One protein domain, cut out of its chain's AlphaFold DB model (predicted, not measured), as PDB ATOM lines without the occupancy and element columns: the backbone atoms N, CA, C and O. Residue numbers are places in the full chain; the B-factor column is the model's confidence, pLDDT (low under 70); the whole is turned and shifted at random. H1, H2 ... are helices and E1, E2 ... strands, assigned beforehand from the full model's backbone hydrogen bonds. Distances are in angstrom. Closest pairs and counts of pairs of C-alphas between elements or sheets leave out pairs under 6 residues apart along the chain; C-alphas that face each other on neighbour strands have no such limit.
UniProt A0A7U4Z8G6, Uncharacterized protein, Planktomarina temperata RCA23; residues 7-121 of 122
ATOM      1  N   HIS A   7     -12.133 -58.237  19.472       91.00
ATOM      2  CA  HIS A   7     -12.743 -57.118  20.186       91.00
ATOM      3  C   HIS A   7     -11.876 -55.866  20.030       91.00
ATOM      4  O   HIS A   7     -12.373 -54.834  19.586       91.00
ATOM      5  N   GLN A   8     -10.569 -55.988  20.262       90.25
ATOM      6  CA  GLN A   8      -9.601 -54.907  20.085       90.25
ATOM      7  C   GLN A   8      -9.583 -54.382  18.644       90.25
ATOM      8  O   GLN A   8      -9.569 -53.172  18.423       90.25
ATOM      9  N   LEU A   9      -9.651 -55.267  17.643       88.88
ATOM     10  CA  LEU A   9      -9.755 -54.858  16.235       88.88
ATOM     11  C   LEU A   9     -11.046 -54.080  15.945       88.88
ATOM     12  O   LEU A   9     -11.029 -53.116  15.176       88.88
ATOM     13  N   THR A  10     -12.157 -54.485  16.560       89.50
ATOM     14  CA  THR A  10     -13.449 -53.805  16.406       89.50
ATOM     15  C   THR A  10     -13.411 -52.427  17.060       89.50
ATOM     16  O   THR A  10     -13.809 -51.446  16.440       89.50
ATOM     17  N   GLU A  11     -12.858 -52.327  18.266       92.38
ATOM     18  CA  GLU A  11     -12.707 -51.071  18.997       92.38
ATOM     19  C   GLU A  11     -11.804 -50.076  18.253       92.38
ATOM     20  O   GLU A  11     -12.168 -48.914  18.072       92.38
ATOM     21  N   ILE A  12     -10.660 -50.533  17.730       90.38
ATOM     22  CA  ILE A  12      -9.759 -49.701  16.915       90.38
ATOM     23  C   ILE A  12     -10.475 -49.178  15.669       90.38
ATOM     24  O   ILE A  12     -10.321 -48.003  15.321       90.38
ATOM     25  N   ARG A  13     -11.256 -50.031  14.995       87.81
ATOM     26  CA  ARG A  13     -12.033 -49.629  13.820       87.81
ATOM     27  C   ARG A  13     -13.058 -48.557  14.183       87.81
ATOM     28  O   ARG A  13     -13.023 -47.495  13.571       87.81
ATOM     29  N   THR A  14     -13.877 -48.792  15.207       91.44
ATOM     30  CA  THR A  14     -14.889 -47.834  15.679       91.44
ATOM     31  C   THR A  14     -14.262 -46.494  16.060       91.44
ATOM     32  O   THR A  14     -14.721 -45.443  15.620       91.44
ATOM     33  N   ASN A  15     -13.154 -46.518  16.804       93.88
ATOM     34  CA  ASN A  15     -12.431 -45.308  17.191       93.88
ATOM     35  C   ASN A  15     -11.860 -44.557  15.978       93.88
ATOM     36  O   ASN A  15     -11.851 -43.326  15.950       93.88
ATOM     37  N   SER A  16     -11.372 -45.282  14.970       93.31
ATOM     38  CA  SER A  16     -10.847 -44.681  13.738       93.31
ATOM     39  C   SER A  16     -11.959 -44.062  12.895       93.31
ATOM     40  O   SER A  16     -11.781 -42.959  12.381       93.31
ATOM     41  N   ASP A  17     -13.105 -44.742  12.792       94.44
ATOM     42  CA  ASP A  17     -14.309 -44.234  12.133       94.44
ATOM     43  C   ASP A  17     -14.791 -42.941  12.798       94.44
ATOM     44  O   ASP A  17     -14.949 -41.921  12.127       94.44
ATOM     45  N   GLN A  18     -14.924 -42.940  14.125       95.44
ATOM     46  CA  GLN A  18     -15.377 -41.772  14.875       95.44
ATOM     47  C   GLN A  18     -14.431 -40.577  14.705       95.44
ATOM     48  O   GLN A  18     -14.884 -39.457  14.475       95.44
ATOM     49  N   LYS A  19     -13.112 -40.799  14.764       96.50
ATOM     50  CA  LYS A  19     -12.115 -39.738  14.550       96.50
ATOM     51  C   LYS A  19     -12.157 -39.181  13.127       96.50
ATOM     52  O   LYS A  19     -12.061 -37.969  12.947       96.50
ATOM     53  N   ALA A  20     -12.296 -40.042  12.119       96.62
ATOM     54  CA  ALA A  20     -12.406 -39.613  10.726       96.62
ATOM     55  C   ALA A  20     -13.683 -38.795  10.484       96.62
ATOM     56  O   ALA A  20     -13.631 -37.754   9.828       96.62
ATOM     57  N   GLU A  21     -14.805 -39.222  11.063       96.88
ATOM     58  CA  GLU A  21     -16.072 -38.500  10.991       96.88
ATOM     59  C   GLU A  21     -15.991 -37.131  11.683       96.88
ATOM     60  O   GLU A  21     -16.377 -36.117  11.098       96.88
ATOM     61  N   GLN A  22     -15.423 -37.072  12.892       97.31
ATOM     62  CA  GLN A  22     -15.188 -35.822  13.626       97.31
ATOM     63  C   GLN A  22     -14.276 -34.864  12.854       97.31
ATOM     64  O   GLN A  22     -14.557 -33.668  12.767       97.31
ATOM     65  N   HIS A  23     -13.207 -35.380  12.246       97.69
ATOM     66  CA  HIS A  23     -12.331 -34.581  11.393       97.69
ATOM     67  C   HIS A  23     -13.102 -33.983  10.212       97.69
ATOM     68  O   HIS A  23     -13.030 -32.781   9.962       97.69
ATOM     69  N   LEU A  24     -13.904 -34.782   9.508       97.75
ATOM     70  CA  LEU A  24     -14.675 -34.276   8.370       97.75
ATOM     71  C   LEU A  24     -15.807 -33.337   8.780       97.75
ATOM     72  O   LEU A  24     -16.116 -32.410   8.030       97.75
ATOM     73  N   SER A  25     -16.364 -33.506   9.978       97.31
ATOM     74  CA  SER A  25     -17.250 -32.527  10.610       97.31
ATOM     75  C   SER A  25     -16.560 -31.167  10.771       97.31
ATOM     76  O   SER A  25     -17.131 -30.139  10.411       97.31
ATOM     77  N   HIS A  26     -15.289 -31.134  11.180       96.88
ATOM     78  CA  HIS A  26     -14.516 -29.889  11.227       96.88
ATOM     79  C   HIS A  26     -14.247 -29.296   9.826       96.88
ATOM     80  O   HIS A  26     -14.323 -28.085   9.626       96.88
ATOM     81  N   VAL A  27     -13.977 -30.139   8.823       96.75
ATOM     82  CA  VAL A  27     -13.639 -29.701   7.455       96.75
ATOM     83  C   VAL A  27     -14.854 -29.157   6.680       96.75
ATOM     84  O   VAL A  27     -14.759 -28.141   5.972       96.75
ATOM     85  N   TYR A  28     -15.997 -29.836   6.784       96.69
ATOM     86  CA  TYR A  28     -17.197 -29.583   5.977       96.69
ATOM     87  C   TYR A  28     -18.384 -29.026   6.769       96.69
ATOM     88  O   TYR A  28     -19.349 -28.577   6.152       96.69
ATOM     89  N   GLY A  29     -18.304 -28.999   8.098       96.00
ATOM     90  CA  GLY A  29     -19.379 -28.592   8.997       96.00
ATOM     91  C   GLY A  29     -20.097 -29.783   9.638       96.00
ATOM     92  O   GLY A  29     -20.062 -30.902   9.121       96.00
ATOM     93  N   ALA A  30     -20.793 -29.502  10.745       93.94
ATOM     94  CA  ALA A  30     -21.371 -30.500  11.648       93.94
ATOM     95  C   ALA A  30     -22.343 -31.486  10.988       93.94
ATOM     96  O   ALA A  30     -22.466 -32.618  11.439       93.94
ATOM     97  N   THR A  31     -23.022 -31.069   9.920       93.62
ATOM     98  CA  THR A  31     -24.025 -31.899   9.240       93.62
ATOM     99  C   THR A  31     -23.475 -32.520   7.957       93.62
ATOM    100  O   THR A  31     -23.582 -33.726   7.743       93.62
ATOM    101  N   LEU A  32     -22.851 -31.707   7.095       95.56
ATOM    102  CA  LEU A  32     -22.368 -32.168   5.792       95.56
ATOM    103  C   LEU A  32     -21.151 -33.094   5.917       95.56
ATOM    104  O   LEU A  32     -21.041 -34.046   5.152       95.56
ATOM    105  N   GLY A  33     -20.256 -32.842   6.875       97.12
ATOM    106  CA  GLY A  33     -19.059 -33.655   7.089       97.12
ATOM    107  C   GLY A  33     -19.365 -35.115   7.410       97.12
ATOM    108  O   GLY A  33     -18.902 -35.987   6.672       97.12
ATOM    109  N   PRO A  34     -20.183 -35.402   8.439       96.56
ATOM    110  CA  PRO A  34     -20.602 -36.765   8.745       96.56
ATOM    111  C   PRO A  34     -21.344 -37.450   7.597       96.56
ATOM    112  O   PRO A  34     -21.041 -38.595   7.266       96.56
ATOM    113  N   ALA A  35     -22.261 -36.743   6.928       97.25
ATOM    114  CA  ALA A  35     -22.997 -37.303   5.797       97.25
ATOM    115  C   ALA A  35     -22.072 -37.664   4.621       97.25
ATOM    116  O   ALA A  35     -22.199 -38.745   4.042       97.25
ATOM    117  N   LEU A  36     -21.104 -36.799   4.294       97.31
ATOM    118  CA  LEU A  36     -20.061 -37.086   3.305       97.31
ATOM    119  C   LEU A  36     -19.224 -38.295   3.716       97.31
ATOM    120  O   LEU A  36     -19.000 -39.180   2.896       97.31
ATOM    121  N   TYR A  37     -18.782 -38.344   4.974       97.62
ATOM    122  CA  TYR A  37     -17.965 -39.444   5.467       97.62
ATOM    123  C   TYR A  37     -18.671 -40.788   5.300       97.62
ATOM    124  O   TYR A  37     -18.136 -41.684   4.651       97.62
ATOM    125  N   ARG A  38     -19.882 -40.914   5.852       96.25
ATOM    126  CA  ARG A  38     -20.634 -42.173   5.887       96.25
ATOM    127  C   ARG A  38     -21.017 -42.647   4.491       96.25
ATOM    128  O   ARG A  38     -20.773 -43.808   4.157       96.25
ATOM    129  N   SER A  39     -21.545 -41.746   3.658       96.62
ATOM    130  CA  SER A  39     -21.900 -42.069   2.269       96.62
ATOM    131  C   SER A  39     -20.677 -42.511   1.466       96.62
ATOM    132  O   SER A  39     -20.698 -43.572   0.846       96.62
ATOM    133  N   CYS A  40     -19.576 -41.759   1.521       96.62
ATOM    134  CA  CYS A  40     -18.379 -42.068   0.742       96.62
ATOM    135  C   CYS A  40     -17.647 -43.308   1.269       96.62
ATOM    136  O   CYS A  40     -17.234 -44.144   0.470       96.62
ATOM    137  N   ALA A  41     -17.521 -43.483   2.589       95.56
ATOM    138  CA  ALA A  41     -16.921 -44.684   3.174       95.56
ATOM    139  C   ALA A  41     -17.681 -45.949   2.750       95.56
ATOM    140  O   ALA A  41     -17.053 -46.940   2.370       95.56
ATOM    141  N   ARG A  42     -19.022 -45.897   2.747       94.12
ATOM    142  CA  ARG A  42     -19.875 -46.995   2.276       94.12
ATOM    143  C   ARG A  42     -19.699 -47.246   0.780       94.12
ATOM    144  O   ARG A  42     -19.412 -48.374   0.395       94.12
ATOM    145  N   VAL A  43     -19.863 -46.217  -0.052       93.19
ATOM    146  CA  VAL A  43     -19.848 -46.350  -1.521       93.19
ATOM    147  C   VAL A  43     -18.471 -46.763  -2.038       93.19
ATOM    148  O   VAL A  43     -18.375 -47.561  -2.965       93.19
ATOM    149  N   TRP A  44     -17.394 -46.244  -1.449       93.00
ATOM    150  CA  TRP A  44     -16.031 -46.563  -1.876       93.00
ATOM    151  C   TRP A  44     -15.505 -47.867  -1.278       93.00
ATOM    152  O   TRP A  44     -14.508 -48.391  -1.772       93.00
ATOM    153  N   GLY A  45     -16.120 -48.366  -0.200       91.69
ATOM    154  CA  GLY A  45     -15.624 -49.528   0.536       91.69
ATOM    155  C   GLY A  45     -14.226 -49.310   1.127       91.69
ATOM    156  O   GLY A  45     -13.471 -50.266   1.296       91.69
ATOM    157  N   THR A  46     -13.847 -48.057   1.401       91.62
ATOM    158  CA  THR A  46     -12.521 -47.698   1.919       91.62
ATOM    159  C   THR A  46     -12.536 -47.440   3.418       91.62
ATOM    160  O   THR A  46     -13.524 -46.974   3.978       91.62
ATOM    161  N   GLY A  47     -11.402 -47.709   4.068       93.06
ATOM    162  CA  GLY A  47     -11.243 -47.456   5.497       93.06
ATOM    163  C   GLY A  47     -11.178 -45.962   5.866       93.06
ATOM    164  O   GLY A  47     -10.911 -45.121   4.997       93.06
ATOM    165  N   PRO A  48     -11.336 -45.638   7.164       95.38
ATOM    166  CA  PRO A  48     -11.465 -44.269   7.672       95.38
ATOM    167  C   PRO A  48     -10.385 -43.302   7.181       95.38
ATOM    168  O   PRO A  48     -10.687 -42.202   6.716       95.38
ATOM    169  N   ALA A  49      -9.119 -43.728   7.227       94.81
ATOM    170  CA  ALA A  49      -7.983 -42.896   6.839       94.81
ATOM    171  C   ALA A  49      -8.023 -42.506   5.352       94.81
ATOM    172  O   ALA A  49      -7.804 -41.347   5.007       94.81
ATOM    173  N   VAL A  50      -8.343 -43.459   4.469       94.06
ATOM    174  CA  VAL A  50      -8.396 -43.222   3.019       94.06
ATOM    175  C   VAL A  50      -9.573 -42.318   2.669       94.06
ATOM    176  O   VAL A  50      -9.402 -41.362   1.911       94.06
ATOM    177  N   THR A  51     -10.748 -42.583   3.244       96.44
ATOM    178  CA  THR A  51     -11.948 -41.767   3.025       96.44
ATOM    179  C   THR A  51     -11.718 -40.326   3.488       96.44
ATOM    180  O   THR A  51     -11.936 -39.386   2.722       96.44
ATOM    181  N   SER A  52     -11.197 -40.152   4.708       97.19
ATOM    182  CA  SER A  52     -10.894 -38.841   5.285       97.19
ATOM    183  C   SER A  52      -9.866 -38.062   4.464       97.19
ATOM    184  O   SER A  52     -10.081 -36.884   4.168       97.19
ATOM    185  N   ALA A  53      -8.787 -38.716   4.021       95.38
ATOM    186  CA  ALA A  53      -7.758 -38.079   3.205       95.38
ATOM    187  C   ALA A  53      -8.295 -37.632   1.836       95.38
ATOM    188  O   ALA A  53      -8.046 -36.501   1.422       95.38
ATOM    189  N   ARG A  54      -9.062 -38.485   1.141       94.88
ATOM    190  CA  ARG A  54      -9.656 -38.143  -0.166       94.88
ATOM    191  C   ARG A  54     -10.581 -36.938  -0.066       94.88
ATOM    192  O   ARG A  54     -10.445 -36.008  -0.860       94.88
ATOM    193  N   LEU A  55     -11.480 -36.937   0.918       96.88
ATOM    194  CA  LEU A  55     -12.404 -35.826   1.133       96.88
ATOM    195  C   LEU A  55     -11.640 -34.556   1.539       96.88
ATOM    196  O   LEU A  55     -11.772 -33.528   0.887       96.88
ATOM    197  N   SER A  56     -10.731 -34.634   2.510       96.81
ATOM    198  CA  SER A  56      -9.940 -33.470   2.945       96.81
ATOM    199  C   SER A  56      -9.143 -32.831   1.800       96.81
ATOM    200  O   SER A  56      -9.176 -31.613   1.634       96.81
ATOM    201  N   ASN A  57      -8.492 -33.641   0.961       94.88
ATOM    202  CA  ASN A  57      -7.677 -33.154  -0.157       94.88
ATOM    203  C   ASN A  57      -8.501 -32.551  -1.303       94.88
ATOM    204  O   ASN A  57      -7.958 -31.839  -2.142       94.88
ATOM    205  N   THR A  58      -9.801 -32.838  -1.358       95.69
ATOM    206  CA  THR A  58     -10.701 -32.379  -2.427       95.69
ATOM    207  C   THR A  58     -11.773 -31.427  -1.913       95.69
ATOM    208  O   THR A  58     -12.703 -31.080  -2.641       95.69
ATOM    209  N   LYS A  59     -11.624 -30.955  -0.670       96.31
ATOM    210  CA  LYS A  59     -12.579 -30.123   0.063       96.31
ATOM    211  C   LYS A  59     -13.202 -29.019  -0.772       96.31
ATOM    212  O   LYS A  59     -14.426 -28.957  -0.861       96.31
ATOM    213  N   GLU A  60     -12.383 -28.160  -1.367       96.44
ATOM    214  CA  GLU A  60     -12.884 -26.984  -2.080       96.44
ATOM    215  C   GLU A  60     -13.674 -27.381  -3.339       96.44
ATOM    216  O   GLU A  60     -14.731 -26.813  -3.609       96.44
ATOM    217  N   LEU A  61     -13.252 -28.443  -4.038       96.81
ATOM    218  CA  LEU A  61     -13.964 -28.988  -5.200       96.81
ATOM    219  C   LEU A  61     -15.318 -29.582  -4.800       96.81
ATOM    220  O   LEU A  61     -16.336 -29.319  -5.437       96.81
ATOM    221  N   VAL A  62     -15.344 -30.361  -3.716       97.31
ATOM    222  CA  VAL A  62     -16.570 -30.993  -3.210       97.31
ATOM    223  C   VAL A  62     -17.548 -29.946  -2.685       97.31
ATOM    224  O   VAL A  62     -18.741 -30.041  -2.963       97.31
ATOM    225  N   LYS A  63     -17.067 -28.918  -1.971       97.00
ATOM    226  CA  LYS A  63     -17.911 -27.812  -1.499       97.00
ATOM    227  C   LYS A  63     -18.524 -27.045  -2.665       97.00
ATOM    228  O   LYS A  63     -19.733 -26.827  -2.654       97.00
ATOM    229  N   ALA A  64     -17.728 -26.698  -3.677       96.44
ATOM    230  CA  ALA A  64     -18.228 -26.035  -4.878       96.44
ATOM    231  C   ALA A  64     -19.285 -26.892  -5.595       96.44
ATOM    232  O   ALA A  64     -20.358 -26.398  -5.935       96.44
ATOM    233  N   ALA A  65     -19.033 -28.195  -5.743       97.19
ATOM    234  CA  ALA A  65     -19.983 -29.122  -6.347       97.19
ATOM    235  C   ALA A  65     -21.292 -29.232  -5.549       97.19
ATOM    236  O   ALA A  65     -22.373 -29.250  -6.131       97.19
ATOM    237  N   TRP A  66     -21.210 -29.262  -4.219       97.19
ATOM    238  CA  TRP A  66     -22.376 -29.366  -3.344       97.19
ATOM    239  C   TRP A  66     -23.314 -28.149  -3.425       97.19
ATOM    240  O   TRP A  66     -24.521 -28.264  -3.187       97.19
ATOM    241  N   LEU A  67     -22.809 -26.975  -3.812       96.50
ATOM    242  CA  LEU A  67     -23.670 -25.819  -4.089       96.50
ATOM    243  C   LEU A  67     -24.627 -26.085  -5.258       96.50
ATOM    244  O   LEU A  67     -25.736 -25.563  -5.267       96.50
ATOM    245  N   LEU A  68     -24.236 -26.957  -6.190       96.38
ATOM    246  CA  LEU A  68     -25.018 -27.352  -7.362       96.38
ATOM    247  C   LEU A  68     -25.849 -28.621  -7.128       96.38
ATOM    248  O   LEU A  68     -26.393 -29.181  -8.078       96.38
ATOM    249  N   ARG A  69     -25.953 -29.102  -5.882       95.94
ATOM    250  CA  ARG A  69     -26.509 -30.427  -5.548       95.94
ATOM    251  C   ARG A  69     -27.934 -30.702  -6.017       95.94
ATOM    252  O   ARG A  69     -28.349 -31.857  -6.029       95.94
ATOM    253  N   ASP A  70     -28.707 -29.668  -6.316       95.31
ATOM    254  CA  ASP A  70     -30.086 -29.798  -6.792       95.31
ATOM    255  C   ASP A  70     -30.176 -29.802  -8.328       95.31
ATOM    256  O   ASP A  70     -31.216 -30.149  -8.877       95.31
ATOM    257  N   SER A  71     -29.065 -29.510  -9.012       95.81
ATOM    258  CA  SER A  71     -28.952 -29.463 -10.474       95.81
ATOM    259  C   SER A  71     -28.115 -30.607 -11.060       95.81
ATOM    260  O   SER A  71     -28.231 -30.902 -12.248       95.81
ATOM    261  N   ILE A  72     -27.255 -31.243 -10.259       96.50
ATOM    262  CA  ILE A  72     -26.395 -32.361 -10.681       96.50
ATOM    263  C   ILE A  72     -26.534 -33.555  -9.732       96.50
ATOM    264  O   ILE A  72     -26.882 -33.395  -8.563       96.50
ATOM    265  N   ALA A  73     -26.221 -34.755 -10.221       96.44
ATOM    266  CA  ALA A  73     -26.274 -35.982  -9.426       96.44
ATOM    267  C   ALA A  73     -25.055 -36.151  -8.507       96.44
ATOM    268  O   ALA A  73     -25.124 -36.876  -7.515       96.44
ATOM    269  N   GLY A  74     -23.937 -35.501  -8.826       97.50
ATOM    270  CA  GLY A  74     -22.716 -35.589  -8.038       97.50
ATOM    271  C   GLY A  74     -21.486 -35.105  -8.789       97.50
ATOM    272  O   GLY A  74     -21.575 -34.501  -9.863       97.50
ATOM    273  N   VAL A  75     -20.323 -35.403  -8.216       97.75
ATOM    274  CA  VAL A  75     -19.023 -35.059  -8.793       97.75
ATOM    275  C   VAL A  75     -18.113 -36.281  -8.835       97.75
ATOM    276  O   VAL A  75     -17.932 -36.983  -7.839       97.75
ATOM    277  N   LEU A  76     -17.544 -36.549 -10.010       96.94
ATOM    278  CA  LEU A  76     -16.484 -37.530 -10.192       96.94
ATOM    279  C   LEU A  76     -15.158 -36.800 -10.031       96.94
ATOM    280  O   LEU A  76     -14.857 -35.890 -10.798       96.94
ATOM    281  N   ILE A  77     -14.374 -37.186  -9.033       96.19
ATOM    282  CA  ILE A  77     -13.044 -36.628  -8.844       96.19
ATOM    283  C   ILE A  77     -12.033 -37.533  -9.532       96.19
ATOM    284  O   ILE A  77     -11.855 -38.691  -9.144       96.19
ATOM    285  N   ARG A  78     -11.355 -36.982 -10.537       94.06
ATOM    286  CA  ARG A  78     -10.252 -37.637 -11.232       94.06
ATOM    287  C   ARG A  78      -8.925 -37.152 -10.681       94.06
ATOM    288  O   ARG A  78      -8.710 -35.953 -10.532       94.06
ATOM    289  N   LYS A  79      -8.027 -38.087 -10.382       89.38
ATOM    290  CA  LYS A  79      -6.657 -37.755  -9.986       89.38
ATOM    291  C   LYS A  79      -5.786 -37.612 -11.233       89.38
ATOM    292  O   LYS A  79      -5.628 -38.574 -11.977       89.38
ATOM    293  N   GLU A  80      -5.173 -36.449 -11.406       87.25
ATOM    294  CA  GLU A  80      -4.215 -36.170 -12.478       87.25
ATOM    295  C   GLU A  80      -2.867 -35.791 -11.861       87.25
ATOM    296  O   GLU A  80      -2.645 -34.664 -11.421       87.25
ATOM    297  N   GLY A  81      -1.967 -36.772 -11.746       85.12
ATOM    298  CA  GLY A  81      -0.683 -36.590 -11.069       85.12
ATOM    299  C   GLY A  81      -0.858 -36.210  -9.593       85.12
ATOM    300  O   GLY A  81      -1.292 -37.032  -8.782       85.12
ATOM    301  N   LEU A  82      -0.498 -34.969  -9.249       84.00
ATOM    302  CA  LEU A  82      -0.643 -34.394  -7.903       84.00
ATOM    303  C   LEU A  82      -1.927 -33.563  -7.732       84.00
ATOM    304  O   LEU A  82      -2.193 -33.077  -6.634       84.00
ATOM    305  N   SER A  83      -2.721 -33.412  -8.791       88.00
ATOM    306  CA  SER A  83      -3.918 -32.573  -8.822       88.00
ATOM    307  C   SER A  83      -5.199 -33.404  -8.901       88.00
ATOM    308  O   SER A  83      -5.184 -34.603  -9.195       88.00
ATOM    309  N   PHE A  84      -6.324 -32.744  -8.631       93.12
ATOM    310  CA  PHE A  84      -7.659 -33.322  -8.726       93.12
ATOM    311  C   PHE A  84      -8.519 -32.490  -9.673       93.12
ATOM    312  O   PHE A  84      -8.600 -31.271  -9.527       93.12
ATOM    313  N   LEU A  85      -9.180 -33.162 -10.611       93.75
ATOM    314  CA  LEU A  85     -10.106 -32.564 -11.562       93.75
ATOM    315  C   LEU A  85     -11.545 -32.965 -11.195       93.75
ATOM    316  O   LEU A  85     -11.837 -34.165 -11.146       93.75
ATOM    317  N   PRO A  86     -12.453 -32.006 -10.937       95.94
ATOM    318  CA  PRO A  86     -13.862 -32.307 -10.731       95.94
ATOM    319  C   PRO A  86     -14.599 -32.418 -12.070       95.94
ATOM    320  O   PRO A  86     -14.572 -31.505 -12.892       95.94
ATOM    321  N   ILE A  87     -15.320 -33.517 -12.265       96.06
ATOM    322  CA  ILE A  87     -16.232 -33.706 -13.393       96.06
ATOM    323  C   ILE A  87     -17.652 -33.755 -12.828       96.06
ATOM    324  O   ILE A  87     -18.048 -34.722 -12.174       96.06
ATOM    325  N   TYR A  88     -18.410 -32.682 -13.044       96.44
ATOM    326  CA  TYR A  88     -19.797 -32.558 -12.595       96.44
ATOM    327  C   TYR A  88     -20.708 -33.364 -13.514       96.44
ATOM    328  O   TYR A  88     -20.696 -33.162 -14.729       96.44
ATOM    329  N   LEU A  89     -21.500 -34.270 -12.948       96.56
ATOM    330  CA  LEU A  89     -22.341 -35.168 -13.734       96.56
ATOM    331  C   LEU A  89     -23.790 -35.079 -13.272       96.56
ATOM    332  O   LEU A  89     -24.093 -35.161 -12.083       96.56
ATOM    333  N   SER A  90     -24.702 -34.955 -14.233       94.25
ATOM    334  CA  SER A  90     -26.149 -34.966 -14.000       94.25
ATOM    335  C   SER A  90     -26.725 -36.374 -13.812       94.25
ATOM    336  O   SER A  90     -27.878 -36.510 -13.422       94.25
ATOM    337  N   SER A  91     -25.941 -37.428 -14.072       93.50
ATOM    338  CA  SER A  91     -26.389 -38.822 -14.011       93.50
ATOM    339  C   SER A  91     -25.358 -39.722 -13.336       93.50
ATOM    340  O   SER A  91     -24.185 -39.731 -13.717       93.50
ATOM    341  N   GLU A  92     -25.815 -40.549 -12.395       91.94
ATOM    342  CA  GLU A  92     -24.988 -41.586 -11.765       91.94
ATOM    343  C   GLU A  92     -24.546 -42.656 -12.770       91.94
ATOM    344  O   GLU A  92     -23.414 -43.129 -12.718       91.94
ATOM    345  N   ALA A  93     -25.393 -42.993 -13.747       93.19
ATOM    346  CA  ALA A  93     -25.049 -43.971 -14.779       93.19
ATOM    347  C   ALA A  93     -23.846 -43.519 -15.623       93.19
ATOM    348  O   ALA A  93     -23.018 -44.342 -16.015       93.19
ATOM    349  N   LEU A  94     -23.723 -42.212 -15.887       92.06
ATOM    350  CA  LEU A  94     -22.540 -41.656 -16.546       92.06
ATOM    351  C   LEU A  94     -21.312 -41.730 -15.639       92.06
ATOM    352  O   LEU A  94     -20.236 -42.076 -16.123       92.06
ATOM    353  N   ALA A  95     -21.471 -41.477 -14.339       92.12
ATOM    354  CA  ALA A  95     -20.375 -41.604 -13.387       92.12
ATOM    355  C   ALA A  95     -19.802 -43.025 -13.378       92.12
ATOM    356  O   ALA A  95     -18.596 -43.182 -13.531       92.12
ATOM    357  N   TYR A  96     -20.648 -44.060 -13.311       89.25
ATOM    358  CA  TYR A  96     -20.192 -45.455 -13.353       89.25
ATOM    359  C   TYR A  96     -19.448 -45.817 -14.641       89.25
ATOM    360  O   TYR A  96     -18.481 -46.571 -14.591       89.25
ATOM    361  N   LYS A  97     -19.861 -45.269 -15.789       92.19
ATOM    362  CA  LYS A  97     -19.188 -45.512 -17.076       92.19
ATOM    363  C   LYS A  97     -17.838 -44.803 -17.187       92.19
ATOM    364  O   LYS A  97     -16.944 -45.311 -17.853       92.19
ATOM    365  N   LEU A  98     -17.712 -43.620 -16.587       91.06
ATOM    366  CA  LEU A  98     -16.516 -42.778 -16.685       91.06
ATOM    367  C   LEU A  98     -15.498 -43.031 -15.567       91.06
ATOM    368  O   LEU A  98     -14.335 -42.659 -15.730       91.06
ATOM    369  N   CYS A  99     -15.923 -43.612 -14.444       89.69
ATOM    370  CA  CYS A  99     -15.088 -43.829 -13.268       89.69
ATOM    371  C   CYS A  99     -13.956 -44.822 -13.568       89.69
ATOM    372  O   CYS A  99     -14.192 -46.006 -13.817       89.69
ATOM    373  N   GLY A 100     -12.713 -44.338 -13.541       87.00
ATOM    374  CA  GLY A 100     -11.517 -45.175 -13.608       87.00
ATOM    375  C   GLY A 100     -11.108 -45.739 -12.242       87.00
ATOM    376  O   GLY A 100     -11.638 -45.361 -11.203       87.00
ATOM    377  N   LYS A 101     -10.088 -46.610 -12.220       83.12
ATOM    378  CA  LYS A 101      -9.589 -47.258 -10.983       83.12
ATOM    379  C   LYS A 101      -9.155 -46.283  -9.878       83.12
ATOM    380  O   LYS A 101      -9.215 -46.633  -8.704       83.12
ATOM    381  N   SER A 102      -8.647 -45.110 -10.249       84.38
ATOM    382  CA  SER A 102      -8.145 -44.088  -9.318       84.38
ATOM    383  C   SER A 102      -9.139 -42.963  -9.044       84.38
ATOM    384  O   SER A 102      -8.851 -42.104  -8.209       84.38
ATOM    385  N   ASP A 103     -10.264 -42.951  -9.755       91.38
ATOM    386  CA  ASP A 103     -11.276 -41.914  -9.623       91.38
ATOM    387  C   ASP A 103     -12.198 -42.252  -8.449       91.38
ATOM    388  O   ASP A 103     -12.321 -43.408  -8.033       91.38
ATOM    389  N   PHE A 104     -12.849 -41.241  -7.888       92.12
ATOM    390  CA  PHE A 104     -13.851 -41.461  -6.852       92.12
ATOM    391  C   PHE A 104     -15.082 -40.607  -7.104       92.12
ATOM    392  O   PHE A 104     -15.022 -39.385  -7.246       92.12
ATOM    393  N   TRP A 105     -16.213 -41.302  -7.184       96.06
ATOM    394  CA  TRP A 105     -17.528 -40.717  -7.374       96.06
ATOM    395  C   TRP A 105     -18.135 -40.322  -6.033       96.06
ATOM    396  O   TRP A 105     -18.168 -41.128  -5.102       96.06
ATOM    397  N   ILE A 106     -18.638 -39.093  -5.946       97.12
ATOM    398  CA  ILE A 106     -19.375 -38.580  -4.794       97.12
ATOM    399  C   ILE A 106     -20.826 -38.381  -5.237       97.12
ATOM    400  O   ILE A 106     -21.141 -37.386  -5.891       97.12
ATOM    401  N   SER A 107     -21.697 -39.339  -4.899       96.81
ATOM    402  CA  SER A 107     -23.138 -39.241  -5.173       96.81
ATOM    403  C   SER A 107     -23.802 -38.276  -4.198       96.81
ATOM    404  O   SER A 107     -23.726 -38.439  -2.979       96.81
ATOM    405  N   PHE A 108     -24.514 -37.289  -4.730       97.12
ATOM    406  CA  PHE A 108     -25.303 -36.377  -3.908       97.12
ATOM    407  C   PHE A 108     -26.606 -36.998  -3.432       97.12
ATOM    408  O   PHE A 108     -27.115 -36.580  -2.394       97.12
ATOM    409  N   ASN A 109     -27.125 -38.009  -4.128       95.06
ATOM    410  CA  ASN A 109     -28.297 -38.747  -3.665       95.06
ATOM    411  C   ASN A 109     -27.980 -39.514  -2.381       95.06
ATOM    412  O   ASN A 109     -28.742 -39.425  -1.421       95.06
ATOM    413  N   GLU A 110     -26.821 -40.173  -2.330       96.06
ATOM    414  CA  GLU A 110     -26.340 -40.868  -1.132       96.06
ATOM    415  C   GLU A 110     -26.167 -39.901   0.045       96.06
ATOM    416  O   GLU A 110     -26.658 -40.160   1.141       96.06
ATOM    417  N   ILE A 111     -25.553 -38.734  -0.184       96.75
ATOM    418  CA  ILE A 111     -25.384 -37.718   0.865       96.75
ATOM    419  C   ILE A 111     -26.740 -37.176   1.330       96.75
ATOM    420  O   ILE A 111     -26.966 -37.039   2.528       96.75
ATOM    421  N   LYS A 112     -27.666 -36.872   0.411       95.81
ATOM    422  CA  LYS A 112     -29.023 -36.429   0.770       95.81
ATOM    423  C   LYS A 112     -29.759 -37.502   1.580       95.81
ATOM    424  O   LYS A 112     -30.500 -37.150   2.494       95.81
ATOM    425  N   GLY A 113     -29.553 -38.783   1.268       95.12
ATOM    426  CA  GLY A 113     -30.052 -39.912   2.052       95.12
ATOM    427  C   GLY A 113     -29.502 -39.913   3.479       95.12
ATOM    428  O   GLY A 113     -30.282 -39.925   4.431       95.12
ATOM    429  N   GLU A 114     -28.182 -39.791   3.632       94.69
ATOM    430  CA  GLU A 114     -27.527 -39.692   4.946       94.69
ATOM    431  C   GLU A 114     -28.020 -38.491   5.759       94.69
ATOM    432  O   GLU A 114     -28.345 -38.622   6.937       94.69
ATOM    433  N   LEU A 115     -28.137 -37.319   5.130       94.19
ATOM    434  CA  LEU A 115     -28.631 -36.111   5.790       94.19
ATOM    435  C   LEU A 115     -30.059 -36.292   6.317       94.19
ATOM    436  O   LEU A 115     -30.355 -35.861   7.428       94.19
ATOM    437  N   LYS A 116     -30.939 -36.955   5.558       91.88
ATOM    438  CA  LYS A 116     -32.296 -37.277   6.028       91.88
ATOM    439  C   LYS A 116     -32.264 -38.212   7.235       91.88
ATOM    440  O   LYS A 116     -32.999 -37.972   8.186       91.88
ATOM    441  N   SER A 117     -31.401 -39.229   7.216       86.38
ATOM    442  CA  SER A 117     -31.254 -40.163   8.338       86.38
ATOM    443  C   SER A 117     -30.749 -39.475   9.607       86.38
ATOM    444  O   SER A 117     -31.231 -39.780  10.692       86.38
ATOM    445  N   LEU A 118     -29.805 -38.539   9.481       78.69
ATOM    446  CA  LEU A 118     -29.274 -37.765  10.608       78.69
ATOM    447  C   LEU A 118     -30.327 -36.838  11.229       78.69
ATOM    448  O   LEU A 118     -30.336 -36.638  12.434       78.69
ATOM    449  N   LEU A 119     -31.236 -36.289  10.421       73.50
ATOM    450  CA  LEU A 119     -32.311 -35.417  10.911       73.50
ATOM    451  C   LEU A 119     -33.462 -36.187  11.579       73.50
ATOM    452  O   LEU A 119     -34.241 -35.593  12.317       73.50
ATOM    453  N   GLN A 120     -33.586 -37.491  11.319       70.94
ATOM    454  CA  GLN A 120     -34.602 -38.354  11.933       70.94
ATOM    455  C   GLN A 120     -34.161 -38.934  13.288       70.94
ATOM    456  O   GLN A 120     -35.009 -39.360  14.070       70.94
ATOM    457  N   HIS A 121     -32.859 -38.911  13.585       56.34
ATOM    458  CA  HIS A 121     -32.270 -39.383  14.837       56.34
ATOM    459  C   HIS A 121     -31.271 -38.338  15.373       56.34
ATOM    460  O   HIS A 121     -30.072 -38.496  15.131       56.34
TER     461      HIS A 121
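This is residues 7 to 121 of the 122 residues of an uncharacterized protein of Planktomarina temperata RCA23 (UniProt A0A7U4Z8G6). A small three-stranded sheet with one short helix over each face, H4 on one and H5 on the other, is joined to a cluster of crossed helices in which H1, H3 and H6 pack on H2. The long H1 sticks out at its beginning with residues 7 to 12, and H6 follows directly on strand E3. The printed part has 115 residues, with six named helices and three named strands in the order H1 H2 H3 H4 E1 E2 H5 E3 H6; the sheet runs E2 E1 E3, all antiparallel, and the class is mostly helix. The whole is compact, with a radius of gyration of the C-alphas of 14.0 A and spans of 41 by 35 by 23 A.

H1, residues 7 to 28, begins at C-alpha 7 (-12.743, -57.118, 20.186) and is 31.3 A long. H2 is residues 32 to 44, 17.5 A; H3 is residues 48 to 57, and H4 residues 59 to 67. E1, residues 74 to 80, begins at C-alpha 74 (-22.716, -35.589, -8.038) and is 19.0 A long; E2, residues 83 to 89, is 19.2 A long. H5 is residues 92 to 98 and E3 residues 104 to 107. H6, residues 108 to 120, is 18.5 A long and ends at C-alpha 120 (-34.602, -38.354, 11.933).

H1 touches H2 with residues 20 to 27 alone, at a steep tilt of 51 degrees, opposite ways; their closest C-alphas, of Ser 25 and Gly 33, are 4.1 A apart. H1 touches H3 at a shallow tilt of 14 degrees, the same way, closest at the C-alphas of Asp 17 and Pro 48, 5.3 A. H2 touches H6 at a steep tilt of 55 degrees, closest at the C-alphas of Ala 35 and Glu 114, 5.2 A. H2 only grazes the sheet with residues 36 to 44. E1 and E2 form a hairpin, with N 76 and O 87 at 2.9 A; E1 and E3 have N 77 and O 104 at 2.9 A. H4 and H5 lie over E1 on opposite faces of the sheet, at heights of 9.1 A and 8.9 A, and both run along the strands. E2, H5 and E3 make a split strand-helix-strand unit, two strands running the same way with E1 between them, and its crossover is right-handed. In the six helices every O i to N i+4 pair is within hydrogen-bond range.

The C-alphas farthest apart, of His 7 and Ser 71, are 44.4 A apart. The printed part has no cut and no long link. The mean pLDDT of the printed part is 93.3, and residue 121 alone is under 70.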